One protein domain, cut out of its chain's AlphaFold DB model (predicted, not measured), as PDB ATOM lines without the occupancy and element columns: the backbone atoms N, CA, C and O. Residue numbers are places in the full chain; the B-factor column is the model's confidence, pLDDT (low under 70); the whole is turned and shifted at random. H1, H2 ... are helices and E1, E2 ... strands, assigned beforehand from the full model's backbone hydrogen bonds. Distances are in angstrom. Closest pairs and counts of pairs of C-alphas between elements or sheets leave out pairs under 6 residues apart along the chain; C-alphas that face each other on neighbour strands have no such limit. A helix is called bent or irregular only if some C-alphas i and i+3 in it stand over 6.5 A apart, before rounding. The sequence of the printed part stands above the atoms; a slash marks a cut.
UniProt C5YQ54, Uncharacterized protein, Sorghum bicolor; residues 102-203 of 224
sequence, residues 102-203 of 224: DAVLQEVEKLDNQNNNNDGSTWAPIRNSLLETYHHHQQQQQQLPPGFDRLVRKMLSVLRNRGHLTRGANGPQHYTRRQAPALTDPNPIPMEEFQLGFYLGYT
ATOM      1  N   ASP A 102      33.921  19.486  14.763       76.00
ATOM      2  CA  ASP A 102      34.057  19.479  13.317       76.00
ATOM      3  C   ASP A 102      32.690  19.511  12.658       76.00
ATOM      4  O   ASP A 102      32.516  20.269  11.715       76.00
ATOM      5  N   ALA A 103      31.696  18.833  13.237       81.06
ATOM      6  CA  ALA A 103      30.311  18.960  12.802       81.06
ATOM      7  C   ALA A 103      29.825  20.416  12.909       81.06
ATOM      8  O   ALA A 103      29.345  20.979  11.932       81.06
ATOM      9  N   VAL A 104      30.008  21.082  14.059       84.19
ATOM     10  CA  VAL A 104      29.580  22.486  14.220       84.19
ATOM     11  C   VAL A 104      30.333  23.422  13.276       84.19
ATOM     12  O   VAL A 104      29.717  24.294  12.669       84.19
ATOM     13  N   LEU A 105      31.645  23.250  13.123       85.88
ATOM     14  CA  LEU A 105      32.443  24.064  12.209       85.88
ATOM     15  C   LEU A 105      32.063  23.831  10.743       85.88
ATOM     16  O   LEU A 105      31.972  24.798   9.991       85.88
ATOM     17  N   GLN A 106      31.800  22.583  10.356       87.69
ATOM     18  CA  GLN A 106      31.355  22.211   9.017       87.69
ATOM     19  C   GLN A 106      29.981  22.805   8.705       87.69
ATOM     20  O   GLN A 106      29.789  23.332   7.614       87.69
ATOM     21  N   GLU A 107      29.042  22.792   9.654       90.25
ATOM     22  CA  GLU A 107      27.731  23.417   9.451       90.25
ATOM     23  C   GLU A 107      27.827  24.947   9.355       90.25
ATOM     24  O   GLU A 107      27.161  25.554   8.517       90.25
ATOM     25  N   VAL A 108      28.684  25.590  10.158       89.75
ATOM     26  CA  VAL A 108      28.936  27.037  10.025       89.75
ATOM     27  C   VAL A 108      29.540  27.359   8.658       89.75
ATOM     28  O   VAL A 108      29.094  28.290   7.996       89.75
ATOM     29  N   GLU A 109      30.517  26.576   8.211       89.44
ATOM     30  CA  GLU A 109      31.178  26.755   6.917       89.44
ATOM     31  C   GLU A 109      30.233  26.499   5.735       89.44
ATOM     32  O   GLU A 109      30.220  27.256   4.765       89.44
ATOM     33  N   LYS A 110      29.371  25.484   5.834       89.88
ATOM     34  CA  LYS A 110      28.291  25.225   4.873       89.88
ATOM     35  C   LYS A 110      27.371  26.440   4.747       89.88
ATOM     36  O   LYS A 110      27.084  26.865   3.629       89.88
ATOM     37  N   LEU A 111      26.948  27.025   5.869       90.12
ATOM     38  CA  LEU A 111      26.097  28.218   5.879       90.12
ATOM     39  C   LEU A 111      26.827  29.462   5.347       90.12
ATOM     40  O   LEU A 111      26.248  30.229   4.577       90.12
ATOM     41  N   ASP A 112      28.103  29.640   5.694       87.69
ATOM     42  CA  ASP A 112      28.950  30.699   5.134       87.69
ATOM     43  C   ASP A 112      29.030  30.585   3.600       87.69
ATOM     44  O   ASP A 112      28.998  31.590   2.888       87.69
ATOM     45  N   ASN A 113      29.127  29.368   3.061       85.50
ATOM     46  CA  ASN A 113      29.184  29.124   1.618       85.50
ATOM     47  C   ASN A 113      27.833  29.342   0.923       85.50
ATOM     48  O   ASN A 113      27.803  29.867  -0.187       85.50
ATOM     49  N   GLN A 114      26.718  29.009   1.579       83.88
ATOM     50  CA  GLN A 114      25.369  29.222   1.041       83.88
ATOM     51  C   GLN A 114      24.985  30.704   0.954       83.88
ATOM     52  O   GLN A 114      24.360  31.115  -0.021       83.88
ATOM     53  N   ASN A 115      25.378  31.514   1.940       70.56
ATOM     54  CA  ASN A 115      25.010  32.933   1.990       70.56
ATOM     55  C   ASN A 115      25.903  33.830   1.116       70.56
ATOM     56  O   ASN A 115      25.583  34.997   0.900       70.56
ATOM     57  N   ASN A 116      27.014  33.291   0.600       67.75
ATOM     58  CA  ASN A 116      27.978  33.963  -0.277       67.75
ATOM     59  C   ASN A 116      28.441  35.359   0.206       67.75
ATOM     60  O   ASN A 116      28.852  36.203  -0.589       67.75
ATOM     61  N   ASN A 117      28.389  35.603   1.518       66.62
ATOM     62  CA  ASN A 117      28.757  36.855   2.169       66.62
ATOM     63  C   ASN A 117      29.549  36.580   3.461       66.62
ATOM     64  O   ASN A 117      29.667  35.444   3.917       66.62
ATOM     65  N   ASN A 118      30.140  37.628   4.039       69.31
ATOM     66  CA  ASN A 118      30.917  37.544   5.287       69.31
ATOM     67  C   ASN A 118      30.048  37.839   6.523       69.31
ATOM     68  O   ASN A 118      30.551  38.164   7.602       69.31
ATOM     69  N   ASP A 119      28.730  37.760   6.362       80.56
ATOM     70  CA  ASP A 119      27.757  38.188   7.362       80.56
ATOM     71  C   ASP A 119      27.682  37.217   8.538       80.56
ATOM     72  O   ASP A 119      27.306  37.620   9.640       80.56
ATOM     73  N   GLY A 120      28.093  35.964   8.312       84.81
ATOM     74  CA  GLY A 120      27.983  34.864   9.257       84.81
ATOM     75  C   GLY A 120      26.535  34.470   9.540       84.81
ATOM     76  O   GLY A 120      25.578  35.083   9.073       84.81
ATOM     77  N   SER A 121      26.364  33.433  10.353       88.44
ATOM     78  CA  SER A 121      25.048  32.920  10.739       88.44
ATOM     79  C   SER A 121      24.794  33.094  12.227       88.44
ATOM     80  O   SER A 121      25.685  32.905  13.054       88.44
ATOM     81  N   THR A 122      23.563  33.434  12.607       88.88
ATOM     82  CA  THR A 122      23.172  33.371  14.021       88.88
ATOM     83  C   THR A 122      23.084  31.913  14.488       88.88
ATOM     84  O   THR A 122      23.084  30.975  13.691       88.88
ATOM     85  N   TRP A 123      23.008  31.694  15.802       84.06
ATOM     86  CA  TRP A 123      22.968  30.342  16.373       84.06
ATOM     87  C   TRP A 123      21.777  29.491  15.877       84.06
ATOM     88  O   TRP A 123      21.885  28.270  15.849       84.06
ATOM     89  N   ALA A 124      20.646  30.105  15.501       88.81
ATOM     90  CA  ALA A 124      19.423  29.385  15.139       88.81
ATOM     91  C   ALA A 124      19.525  28.661  13.777       88.81
ATOM     92  O   ALA A 124      19.239  27.463  13.747       88.81
ATOM     93  N   PRO A 125      19.987  29.300  12.681       89.38
ATOM     94  CA  PRO A 125      20.325  28.602  11.439       89.38
ATOM     95  C   PRO A 125      21.344  27.474  11.629       89.38
ATOM     96  O   PRO A 125      21.153  26.383  11.103       89.38
ATOM     97  N   ILE A 126      22.378  27.700  12.447       88.88
ATOM     98  CA  ILE A 126      23.407  26.686  12.729       88.88
ATOM     99  C   ILE A 126      22.796  25.484  13.464       88.88
ATOM    100  O   ILE A 126      23.015  24.341  13.071       88.88
ATOM    101  N   ARG A 127      21.973  25.731  14.493       89.00
ATOM    102  CA  ARG A 127      21.200  24.692  15.195       89.00
ATOM    103  C   ARG A 127      20.327  23.896  14.224       89.00
ATOM    104  O   ARG A 127      20.301  22.675  14.317       89.00
ATOM    105  N   ASN A 128      19.596  24.570  13.336       88.94
ATOM    106  CA  ASN A 128      18.711  23.900  12.382       88.94
ATOM    107  C   ASN A 128      19.502  22.993  11.433       88.94
ATOM    108  O   ASN A 128      19.120  21.842  11.264       88.94
ATOM    109  N   SER A 129      20.638  23.463  10.906       89.88
ATOM    110  CA  SER A 129      21.499  22.649  10.036       89.88
ATOM    111  C   SER A 129      22.051  21.416  10.771       89.88
ATOM    112  O   SER A 129      22.038  20.313  10.236       89.88
ATOM    113  N   LEU A 130      22.433  21.558  12.048       87.38
ATOM    114  CA  LEU A 130      22.847  20.424  12.887       87.38
ATOM    115  C   LEU A 130      21.707  19.421  13.140       87.38
ATOM    116  O   LEU A 130      21.957  18.219  13.189       87.38
ATOM    117  N   LEU A 131      20.464  19.893  13.297       86.75
ATOM    118  CA  LEU A 131      19.293  19.020  13.433       86.75
ATOM    119  C   LEU A 131      18.966  18.283  12.134       86.75
ATOM    120  O   LEU A 131      18.592  17.116  12.181       86.75
ATOM    121  N   GLU A 132      19.131  18.925  10.978       87.19
ATOM    122  CA  GLU A 132      19.003  18.253   9.679       87.19
ATOM    123  C   GLU A 132      20.034  17.127   9.545       87.19
ATOM    124  O   GLU A 132      19.680  16.000   9.190       87.19
ATOM    125  N   THR A 133      21.289  17.397   9.921       83.00
ATOM    126  CA  THR A 133      22.349  16.385   9.963       83.00
ATOM    127  C   THR A 133      21.998  15.259  10.942       83.00
ATOM    128  O   THR A 133      22.104  14.090  10.575       83.00
ATOM    129  N   TYR A 134      21.481  15.565  12.135       81.69
ATOM    130  CA  TYR A 134      20.966  14.558  13.072       81.69
ATOM    131  C   TYR A 134      19.866  13.681  12.458       81.69
ATOM    132  O   TYR A 134      19.955  12.455  12.525       81.69
ATOM    133  N   HIS A 135      18.854  14.275  11.820       82.00
ATOM    134  CA  HIS A 135      17.757  13.527  11.199       82.00
ATOM    135  C   HIS A 135      18.239  12.605  10.075       82.00
ATOM    136  O   HIS A 135      17.713  11.504   9.918       82.00
ATOM    137  N   HIS A 136      19.279  13.004   9.339       78.56
ATOM    138  CA  HIS A 136      19.911  12.141   8.343       78.56
ATOM    139  C   HIS A 136      20.611  10.926   8.982       78.56
ATOM    140  O   HIS A 136      20.541   9.816   8.458       78.56
ATOM    141  N   HIS A 137      21.224  11.114  10.154       69.12
ATOM    142  CA  HIS A 137      21.926  10.066  10.907       69.12
ATOM    143  C   HIS A 137      21.012   9.251  11.840       69.12
ATOM    144  O   HIS A 137      21.441   8.239  12.398       69.12
ATOM    145  N   GLN A 138      19.733   9.621  11.971       65.88
ATOM    146  CA  GLN A 138      18.757   8.962  12.847       65.88
ATOM    147  C   GLN A 138      18.518   7.481  12.487       65.88
ATOM    148  O   GLN A 138      18.079   6.703  13.335       65.88
ATOM    149  N   GLN A 139      18.889   7.053  11.274       57.78
ATOM    150  CA  GLN A 139      18.895   5.635  10.889       57.78
ATOM    151  C   GLN A 139      19.830   4.769  11.765       57.78
ATOM    152  O   GLN A 139      19.656   3.556  11.809       57.78
ATOM    153  N   GLN A 140      20.767   5.371  12.512       57.31
ATOM    154  CA  GLN A 140      21.712   4.682  13.405       57.31
ATOM    155  C   GLN A 140      21.292   4.662  14.895       57.31
ATOM    156  O   GLN A 140      22.138   4.440  15.756       57.31
ATOM    157  N   GLN A 141      20.014   4.906  15.231       57.31
ATOM    158  CA  GLN A 141      19.496   4.928  16.622       57.31
ATOM    159  C   GLN A 141      20.222   5.902  17.575       57.31
ATOM    160  O   GLN A 141      20.255   5.704  18.790       57.31
ATOM    161  N   GLN A 142      20.800   6.980  17.050       61.44
ATOM    162  CA  GLN A 142      21.472   7.984  17.873       61.44
ATOM    163  C   GLN A 142      20.432   8.913  18.514       61.44
ATOM    164  O   GLN A 142      19.497   9.356  17.851       61.44
ATOM    165  N   GLN A 143      20.582   9.196  19.810       62.66
ATOM    166  CA  GLN A 143      19.685  10.085  20.552       62.66
ATOM    167  C   GLN A 143      20.171  11.538  20.491       62.66
ATOM    168  O   GLN A 143      21.374  11.809  20.438       62.66
ATOM    169  N   LEU A 144      19.226  12.481  20.526       66.69
ATOM    170  CA  LEU A 144      19.537  13.899  20.671       66.69
ATOM    171  C   LEU A 144      20.076  14.167  22.091       66.69
ATOM    172  O   LEU A 144      19.411  13.783  23.056       66.69
ATOM    173  N   PRO A 145      21.227  14.850  22.252       63.44
ATOM    174  CA  PRO A 145      21.736  15.212  23.566       63.44
ATOM    175  C   PRO A 145      20.711  16.012  24.382       63.44
ATOM    176  O   PRO A 145      20.096  16.947  23.851       63.44
ATOM    177  N   PRO A 146      20.554  15.724  25.683       55.09
ATOM    178  CA  PRO A 146      19.742  16.561  26.555       55.09
ATOM    179  C   PRO A 146      20.291  17.998  26.570       55.09
ATOM    180  O   PRO A 146      21.498  18.230  26.627       55.09
ATOM    181  N   GLY A 147      19.399  18.989  26.474       59.66
ATOM    182  CA  GLY A 147      19.793  20.404  26.450       59.66
ATOM    183  C   GLY A 147      20.501  20.868  25.168       59.66
ATOM    184  O   GLY A 147      21.177  21.897  25.200       59.66
ATOM    185  N   PHE A 148      20.335  20.153  24.049       70.25
ATOM    186  CA  PHE A 148      20.956  20.421  22.743       70.25
ATOM    187  C   PHE A 148      21.069  21.908  22.352       70.25
ATOM    188  O   PHE A 148      22.149  22.378  22.003       70.25
ATOM    189  N   ASP A 149      20.003  22.697  22.479       71.06
ATOM    190  CA  ASP A 149      20.032  24.119  22.108       71.06
ATOM    191  C   ASP A 149      21.045  24.935  22.934       71.06
ATOM    192  O   ASP A 149      21.737  25.821  22.418       71.06
ATOM    193  N   ARG A 150      21.160  24.629  24.232       64.25
ATOM    194  CA  ARG A 150      22.144  25.247  25.131       64.25
ATOM    195  C   ARG A 150      23.558  24.807  24.758       64.25
ATOM    196  O   ARG A 150      24.475  25.629  24.783       64.25
ATOM    197  N   LEU A 151      23.711  23.543  24.366       68.88
ATOM    198  CA  LEU A 151      24.975  22.966  23.921       68.88
ATOM    199  C   LEU A 151      25.489  23.641  22.653       68.88
ATOM    200  O   LEU A 151      26.635  24.084  22.632       68.88
ATOM    201  N   VAL A 152      24.638  23.827  21.643       76.69
ATOM    202  CA  VAL A 152      25.002  24.545  20.411       76.69
ATOM    203  C   VAL A 152      25.486  25.962  20.733       76.69
ATOM    204  O   VAL A 152      26.558  26.373  20.290       76.69
ATOM    205  N   ARG A 153      24.751  26.708  21.566       74.31
ATOM    206  CA  ARG A 153      25.135  28.079  21.951       74.31
ATOM    207  C   ARG A 153      26.477  28.131  22.679       74.31
ATOM    208  O   ARG A 153      27.292  29.009  22.393       74.31
ATOM    209  N   LYS A 154      26.721  27.199  23.606       69.69
ATOM    210  CA  LYS A 154      27.994  27.115  24.329       69.69
ATOM    211  C   LYS A 154      29.135  26.738  23.385       69.69
ATOM    212  O   LYS A 154      30.180  27.380  23.451       69.69
ATOM    213  N   MET A 155      28.911  25.780  22.483       74.00
ATOM    214  CA  MET A 155      29.892  25.349  21.482       74.00
ATOM    215  C   MET A 155      30.360  26.530  20.639       74.00
ATOM    216  O   MET A 155      31.552  26.800  20.541       74.00
ATOM    217  N   LEU A 156      29.405  27.286  20.098       79.25
ATOM    218  CA  LEU A 156      29.673  28.456  19.269       79.25
ATOM    219  C   LEU A 156      30.450  29.539  20.029       79.25
ATOM    220  O   LEU A 156      31.388  30.126  19.489       79.25
ATOM    221  N   SER A 157      30.110  29.775  21.300       73.56
ATOM    222  CA  SER A 157      30.848  30.707  22.155       73.56
ATOM    223  C   SER A 157      32.284  30.251  22.420       73.56
ATOM    224  O   SER A 157      33.194  31.076  22.377       73.56
ATOM    225  N   VAL A 158      32.501  28.964  22.707       70.12
ATOM    226  CA  VAL A 158      33.837  28.412  22.977       70.12
ATOM    227  C   VAL A 158      34.691  28.455  21.716       70.12
ATOM    228  O   VAL A 158      35.796  28.987  21.754       70.12
ATOM    229  N   LEU A 159      34.157  27.976  20.591       76.00
ATOM    230  CA  LEU A 159      34.823  28.025  19.291       76.00
ATOM    231  C   LEU A 159      35.228  29.449  18.915       76.00
ATOM    232  O   LEU A 159      36.329  29.659  18.414       76.00
ATOM    233  N   ARG A 160      34.378  30.439  19.207       78.25
ATOM    234  CA  ARG A 160      34.719  31.845  18.995       78.25
ATOM    235  C   ARG A 160      35.851  32.315  19.907       78.25
ATOM    236  O   ARG A 160      36.812  32.900  19.426       78.25
ATOM    237  N   ASN A 161      35.760  32.051  21.208       70.31
ATOM    238  CA  ASN A 161      36.776  32.484  22.174       70.31
ATOM    239  C   ASN A 161      38.143  31.835  21.926       70.31
ATOM    240  O   ASN A 161      39.167  32.430  22.241       70.31
ATOM    241  N   ARG A 162      38.160  30.625  21.360       69.06
ATOM    242  CA  ARG A 162      39.382  29.912  20.973       69.06
ATOM    243  C   ARG A 162      39.836  30.223  19.534       69.06
ATOM    244  O   ARG A 162      40.753  29.584  19.040       69.06
ATOM    245  N   GLY A 163      39.198  31.174  18.846       73.62
ATOM    246  CA  GLY A 163      39.617  31.635  17.519       73.62
ATOM    247  C   GLY A 163      39.243  30.719  16.348       73.62
ATOM    248  O   GLY A 163      39.648  30.992  15.223       73.62
ATOM    249  N   HIS A 164      38.453  29.666  16.564       78.38
ATOM    250  CA  HIS A 164      37.928  28.806  15.491       78.38
ATOM    251  C   HIS A 164      36.725  29.408  14.761       78.38
ATOM    252  O   HIS A 164      36.416  29.006  13.642       78.38
ATOM    253  N   LEU A 165      36.052  30.366  15.394       84.50
ATOM    254  CA  LEU A 165      34.998  31.185  14.807       84.50
ATOM    255  C   LEU A 165      35.278  32.653  15.112       84.50
ATOM    256  O   LEU A 165      35.945  32.984  16.089       84.50
ATOM    257  N   THR A 166      34.700  33.547  14.323       85.88
ATOM    258  CA  THR A 166      34.709  34.982  14.612       85.88
ATOM    259  C   THR A 166      33.307  35.576  14.497       85.88
ATOM    260  O   THR A 166      32.314  34.859  14.320       85.88
ATOM    261  N   ARG A 167      33.202  36.887  14.705       85.94
ATOM    262  CA  ARG A 167      31.973  37.650  14.500       85.94
ATOM    263  C   ARG A 167      31.778  37.881  13.004       85.94
ATOM    264  O   ARG A 167      32.722  38.260  12.323       85.94
ATOM    265  N   GLY A 168      30.562  37.670  12.519       79.50
ATOM    266  CA  GLY A 168      30.186  38.067  11.165       79.50
ATOM    267  C   GLY A 168      29.986  39.580  11.041       79.50
ATOM    268  O   GLY A 168      29.843  40.282  12.050       79.50
ATOM    269  N   ALA A 169      29.943  40.084   9.805       77.94
ATOM    270  CA  ALA A 169      29.800  41.515   9.515       77.94
ATOM    271  C   ALA A 169      28.530  42.142  10.130       77.94
ATOM    272  O   ALA A 169      28.540  43.308  10.520       77.94
ATOM    273  N   ASN A 170      27.474  41.343  10.326       76.50
ATOM    274  CA  ASN A 170      26.200  41.776  10.912       76.50
ATOM    275  C   ASN A 170      26.197  41.799  12.455       76.50
ATOM    276  O   ASN A 170      25.151  41.942  13.092       76.50
ATOM    277  N   GLY A 171      27.360  41.636  13.093       78.06
ATOM    278  CA  GLY A 171      27.556  41.893  14.518       78.06
ATOM    279  C   GLY A 171      27.778  40.644  15.382       78.06
ATOM    280  O   GLY A 171      27.855  39.519  14.888       78.06
ATOM    281  N   PRO A 172      27.868  40.811  16.717       76.94
ATOM    282  CA  PRO A 172      28.353  39.774  17.635       76.94
ATOM    283  C   PRO A 172      27.446  38.539  17.727       76.94
ATOM    284  O   PRO A 172      27.880  37.492  18.205       76.94
ATOM    285  N   GLN A 173      26.207  38.624  17.247       82.31
ATOM    286  CA  GLN A 173      25.267  37.501  17.206       82.31
ATOM    287  C   GLN A 173      25.622  36.470  16.117       82.31
ATOM    288  O   GLN A 173      25.126  35.343  16.169       82.31
ATOM    289  N   HIS A 174      26.445  36.859  15.138       87.75
ATOM    290  CA  HIS A 174      26.727  36.089  13.929       87.75
ATOM    291  C   HIS A 174      28.075  35.384  14.037       87.75
ATOM    292  O   HIS A 174      29.079  35.992  14.404       87.75
ATOM    293  N   TYR A 175      28.095  34.092  13.748       88.31
ATOM    294  CA  TYR A 175      29.269  33.234  13.769       88.31
ATOM    295  C   TYR A 175      29.676  32.919  12.335       88.31
ATOM    296  O   TYR A 175      28.827  32.561  11.524       88.31
ATOM    297  N   THR A 176      30.962  33.056  12.035       88.88
ATOM    298  CA  THR A 176      31.530  32.720  10.724       88.88
ATOM    299  C   THR A 176      32.913  32.112  10.894       88.88
ATOM    300  O   THR A 176      33.627  32.433  11.855       88.88
ATOM    301  N   ARG A 177      33.288  31.234   9.963       86.88
ATOM    302  CA  ARG A 177      34.619  30.635   9.880       86.88
ATOM    303  C   ARG A 177      35.548  31.414   8.950       86.88
ATOM    304  O   ARG A 177      36.749  31.393   9.180       86.88
ATOM    305  N   ARG A 178      35.021  32.154   7.965       82.94
ATOM    306  CA  ARG A 178      35.788  32.800   6.869       82.94
ATOM    307  C   ARG A 178      36.947  33.707   7.306       82.94
ATOM    308  O   ARG A 178      37.871  33.930   6.534       82.94
ATOM    309  N   GLN A 179      36.886  34.251   8.519       77.31
ATOM    310  CA  GLN A 179      37.896  35.151   9.090       77.31
ATOM    311  C   GLN A 179      38.358  34.682  10.480       77.31
ATOM    312  O   GLN A 179      38.789  35.479  11.313       77.31
ATOM    313  N   ALA A 180      38.191  33.393  10.778       80.69
ATOM    314  CA  ALA A 180      38.587  32.834  12.057       80.69
ATOM    315  C   ALA A 180      40.126  32.810  12.178       80.69
ATOM    316  O   ALA A 180      40.782  32.274  11.283       80.69
ATOM    317  N   PRO A 181      40.712  33.327  13.276       68.81
ATOM    318  CA  PRO A 181      42.164  33.319  13.499       68.81
ATOM    319  C   PRO A 181      42.822  31.939  13.348       68.81
ATOM    320  O   PRO A 181      43.936  31.829  12.841       68.81
ATOM    321  N   ALA A 182      42.106  30.870  13.706       66.75
ATOM    322  CA  ALA A 182      42.585  29.495  13.583       66.75
ATOM    323  C   ALA A 182      42.743  29.001  12.129       66.75
ATOM    324  O   ALA A 182      43.215  27.886  11.929       66.75
ATOM    325  N   LEU A 183      42.337  29.778  11.114       65.62
ATOM    326  CA  LEU A 183      42.651  29.492   9.707       65.62
ATOM    327  C   LEU A 183      44.073  29.922   9.314       65.62
ATOM    328  O   LEU A 183      44.588  29.453   8.304       65.62
ATOM    329  N   THR A 184      44.687  30.824  10.082       59.47
ATOM    330  CA  THR A 184      45.980  31.450   9.758       59.47
ATOM    331  C   THR A 184      47.104  31.105  10.735       59.47
ATOM    332  O   THR A 184      48.261  31.360  10.416       59.47
ATOM    333  N   ASP A 185      46.789  30.523  11.895       52.53
ATOM    334  CA  ASP A 185      47.757  30.187  12.948       52.53
ATOM    335  C   ASP A 185      48.011  28.660  13.005       52.53
ATOM    336  O   ASP A 185      47.045  27.893  13.052       52.53
ATOM    337  N   PRO A 186      49.273  28.178  13.022       43.12
ATOM    338  CA  PRO A 186      49.605  26.749  12.952       43.12
ATOM    339  C   PRO A 186      49.348  25.972  14.250       43.12
ATOM    340  O   PRO A 186      49.603  24.771  14.287       43.12
ATOM    341  N   ASN A 187      48.848  26.624  15.304       44.91
ATOM    342  CA  ASN A 187      48.584  25.983  16.590       44.91
ATOM    343  C   ASN A 187      47.121  26.182  17.032       44.91
ATOM    344  O   ASN A 187      46.844  26.914  17.986       44.91
ATOM    345  N   PRO A 188      46.145  25.561  16.345       47.25
ATOM    346  CA  PRO A 188      44.828  25.388  16.934       47.25
ATOM    347  C   PRO A 188      44.996  24.591  18.233       47.25
ATOM    348  O   PRO A 188      45.644  23.548  18.233       47.25
ATOM    349  N   ILE A 189      44.431  25.095  19.332       46.50
ATOM    350  CA  ILE A 189      44.448  24.427  20.642       46.50
ATOM    351  C   ILE A 189      44.135  22.927  20.467       46.50
ATOM    352  O   ILE A 189      43.113  22.610  19.839       46.50
ATOM    353  N   PRO A 190      44.998  22.024  20.974       44.38
ATOM    354  CA  PRO A 190      44.874  20.588  20.768       44.38
ATOM    355  C   PRO A 190      43.514  20.032  21.190       44.38
ATOM    356  O   PRO A 190      42.840  20.523  22.099       44.38
ATOM    357  N   MET A 191      43.100  19.000  20.463       45.09
ATOM    358  CA  MET A 191      41.760  18.422  20.442       45.09
ATOM    359  C   MET A 191      41.297  17.884  21.806       45.09
ATOM    360  O   MET A 191      40.090  17.879  22.075       45.09
ATOM    361  N   GLU A 192      42.233  17.518  22.685       43.62
ATOM    362  CA  GLU A 192      41.957  17.017  24.033       43.62
ATOM    363  C   GLU A 192      41.372  18.101  24.964       43.62
ATOM    364  O   GLU A 192      40.456  17.826  25.744       43.62
ATOM    365  N   GLU A 193      41.781  19.371  24.825       38.97
ATOM    366  CA  GLU A 193      41.242  20.477  25.636       38.97
ATOM    367  C   GLU A 193      39.817  20.885  25.234       38.97
ATOM    368  O   GLU A 193      39.073  21.455  26.038       38.97
ATOM    369  N   PHE A 194      39.415  20.623  23.988       41.78
ATOM    370  CA  PHE A 194      38.112  21.031  23.465       41.78
ATOM    371  C   PHE A 194      36.982  20.130  23.959       41.78
ATOM    372  O   PHE A 194      35.932  20.627  24.376       41.78
ATOM    373  N   GLN A 195      37.207  18.812  23.968       47.88
ATOM    374  CA  GLN A 195      36.273  17.877  24.590       47.88
ATOM    375  C   GLN A 195      36.172  18.156  26.092       47.88
ATOM    376  O   GLN A 195      35.058  18.199  26.603       47.88
ATOM    377  N   LEU A 196      37.281  18.496  26.764       40.81
ATOM    378  CA  LEU A 196      37.278  18.880  28.178       40.81
ATOM    379  C   LEU A 196      36.565  20.215  28.452       40.81
ATOM    380  O   LEU A 196      35.787  20.310  29.391       40.81
ATOM    381  N   GLY A 197      36.783  21.254  27.640       40.09
ATOM    382  CA  GLY A 197      36.149  22.569  27.799       40.09
ATOM    383  C   GLY A 197      34.650  22.567  27.474       40.09
ATOM    384  O   GLY A 197      33.871  23.303  28.089       40.09
ATOM    385  N   PHE A 198      34.231  21.714  26.541       45.25
ATOM    386  CA  PHE A 198      32.823  21.468  26.243       45.25
ATOM    387  C   PHE A 198      32.151  20.612  27.322       45.25
ATOM    388  O   PHE A 198      31.045  20.933  27.748       45.25
ATOM    389  N   TYR A 199      32.855  19.601  27.831       46.94
ATOM    390  CA  TYR A 199      32.465  18.773  28.972       46.94
ATOM    391  C   TYR A 199      32.355  19.588  30.276       46.94
ATOM    392  O   TYR A 199      31.379  19.450  31.009       46.94
ATOM    393  N   LEU A 200      33.262  20.542  30.515       38.53
ATOM    394  CA  LEU A 200      33.189  21.542  31.592       38.53
ATOM    395  C   LEU A 200      32.008  22.508  31.387       38.53
ATOM    396  O   LEU A 200      31.310  22.869  32.328       38.53
ATOM    397  N   GLY A 201      31.729  22.922  30.148       39.78
ATOM    398  CA  GLY A 201      30.562  23.752  29.825       39.78
ATOM    399  C   GLY A 201      29.213  23.030  29.958       39.78
ATOM    400  O   GLY A 201      28.208  23.683  30.245       39.78
ATOM    401  N   TYR A 202      29.208  21.713  29.746       41.38
ATOM    402  CA  TYR A 202      28.077  20.804  29.911       41.38
ATOM    403  C   TYR A 202      27.746  20.590  31.402       41.38
ATOM    404  O   TYR A 202      26.588  20.702  31.799       41.38
ATOM    405  N   THR A 203      28.764  20.338  32.229       39.38
ATOM    406  CA  THR A 203      28.650  20.003  33.666       39.38
ATOM    407  C   THR A 203      28.442  21.213  34.574       39.38
ATOM    408  O   THR A 203      27.518  21.214  35.378       39.38
TER     409      THR A 203
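AT A GLANCE: This is residues 102 to 203 of the 224 residues of an uncharacterized protein of Sorghum bicolor (UniProt C5YQ54). A small hairpin of two antiparallel strands, E1 and E2, forms one end of the domain, beside three crossed helices, H1, H2 and H3. H4 packs on H3, on the side away from H1 and H2, and residues 136 to 141 stick out at the end opposite the hairpin. The printed part has 102 residues, mostly helix, in the order H1, H2, H3, E1, E2, H4. It is compact, with a radius of gyration of the C-alphas of 13.7 A and spans of 37 by 30 by 21 A.

IN THESE COORDINATES: E1 is residues 166 to 168 and E2 residues 171 to 176. H3, residues 148 to 161, measures 19.9 A. H1, residues 102 to 115, measures 19.8 A from C-alpha 102 at (34.057, 19.479, 13.317). H2, residues 123 to 140, measures 25.9 A, has a kink of 26 degrees near residue 134 and is irregular: C-alphas 136 and 139 are 7.1 A apart. H4, residues 191 to 203, measures 18.7 A and ends at C-alpha 203 at (28.650, 20.003, 33.666).

HOW THE PARTS SIT: In the hairpin, N 166 and O 176 are 2.9 A apart, within hydrogen-bond range. The closest C-alphas of H1 and E2, Val 108 and Thr 176, are 6.3 A apart. H3 is the hub. With residues 197 to 202 alone, H4 touches H3 at a steep tilt of 47 degrees, opposite ways; their closest C-alphas, Met 155 and Phe 198, are 6.8 A apart. H2 touches H3 with residues 123 to 127 alone, closest at C-alphas 123 and 153, 6.4 A. H1 and H2 touch, closest at C-alphas 108 and 126, 6.2 A. H1 and H4 are apart. Every O i to N i+4 pair is within hydrogen-bond range in H1 and H3, against 12 of 14 in H2 and 8 of 9 in H4.

THE WHOLE: The farthest C-alphas, of Gln 141 and Ala 169, are 38.7 A apart. The printed part has no cut, and the link from E2 to H4 is long, 14 residues. Mean pLDDT of the printed part is 71.2; residues 137 to 147 and 181 to 203 are among those under 70.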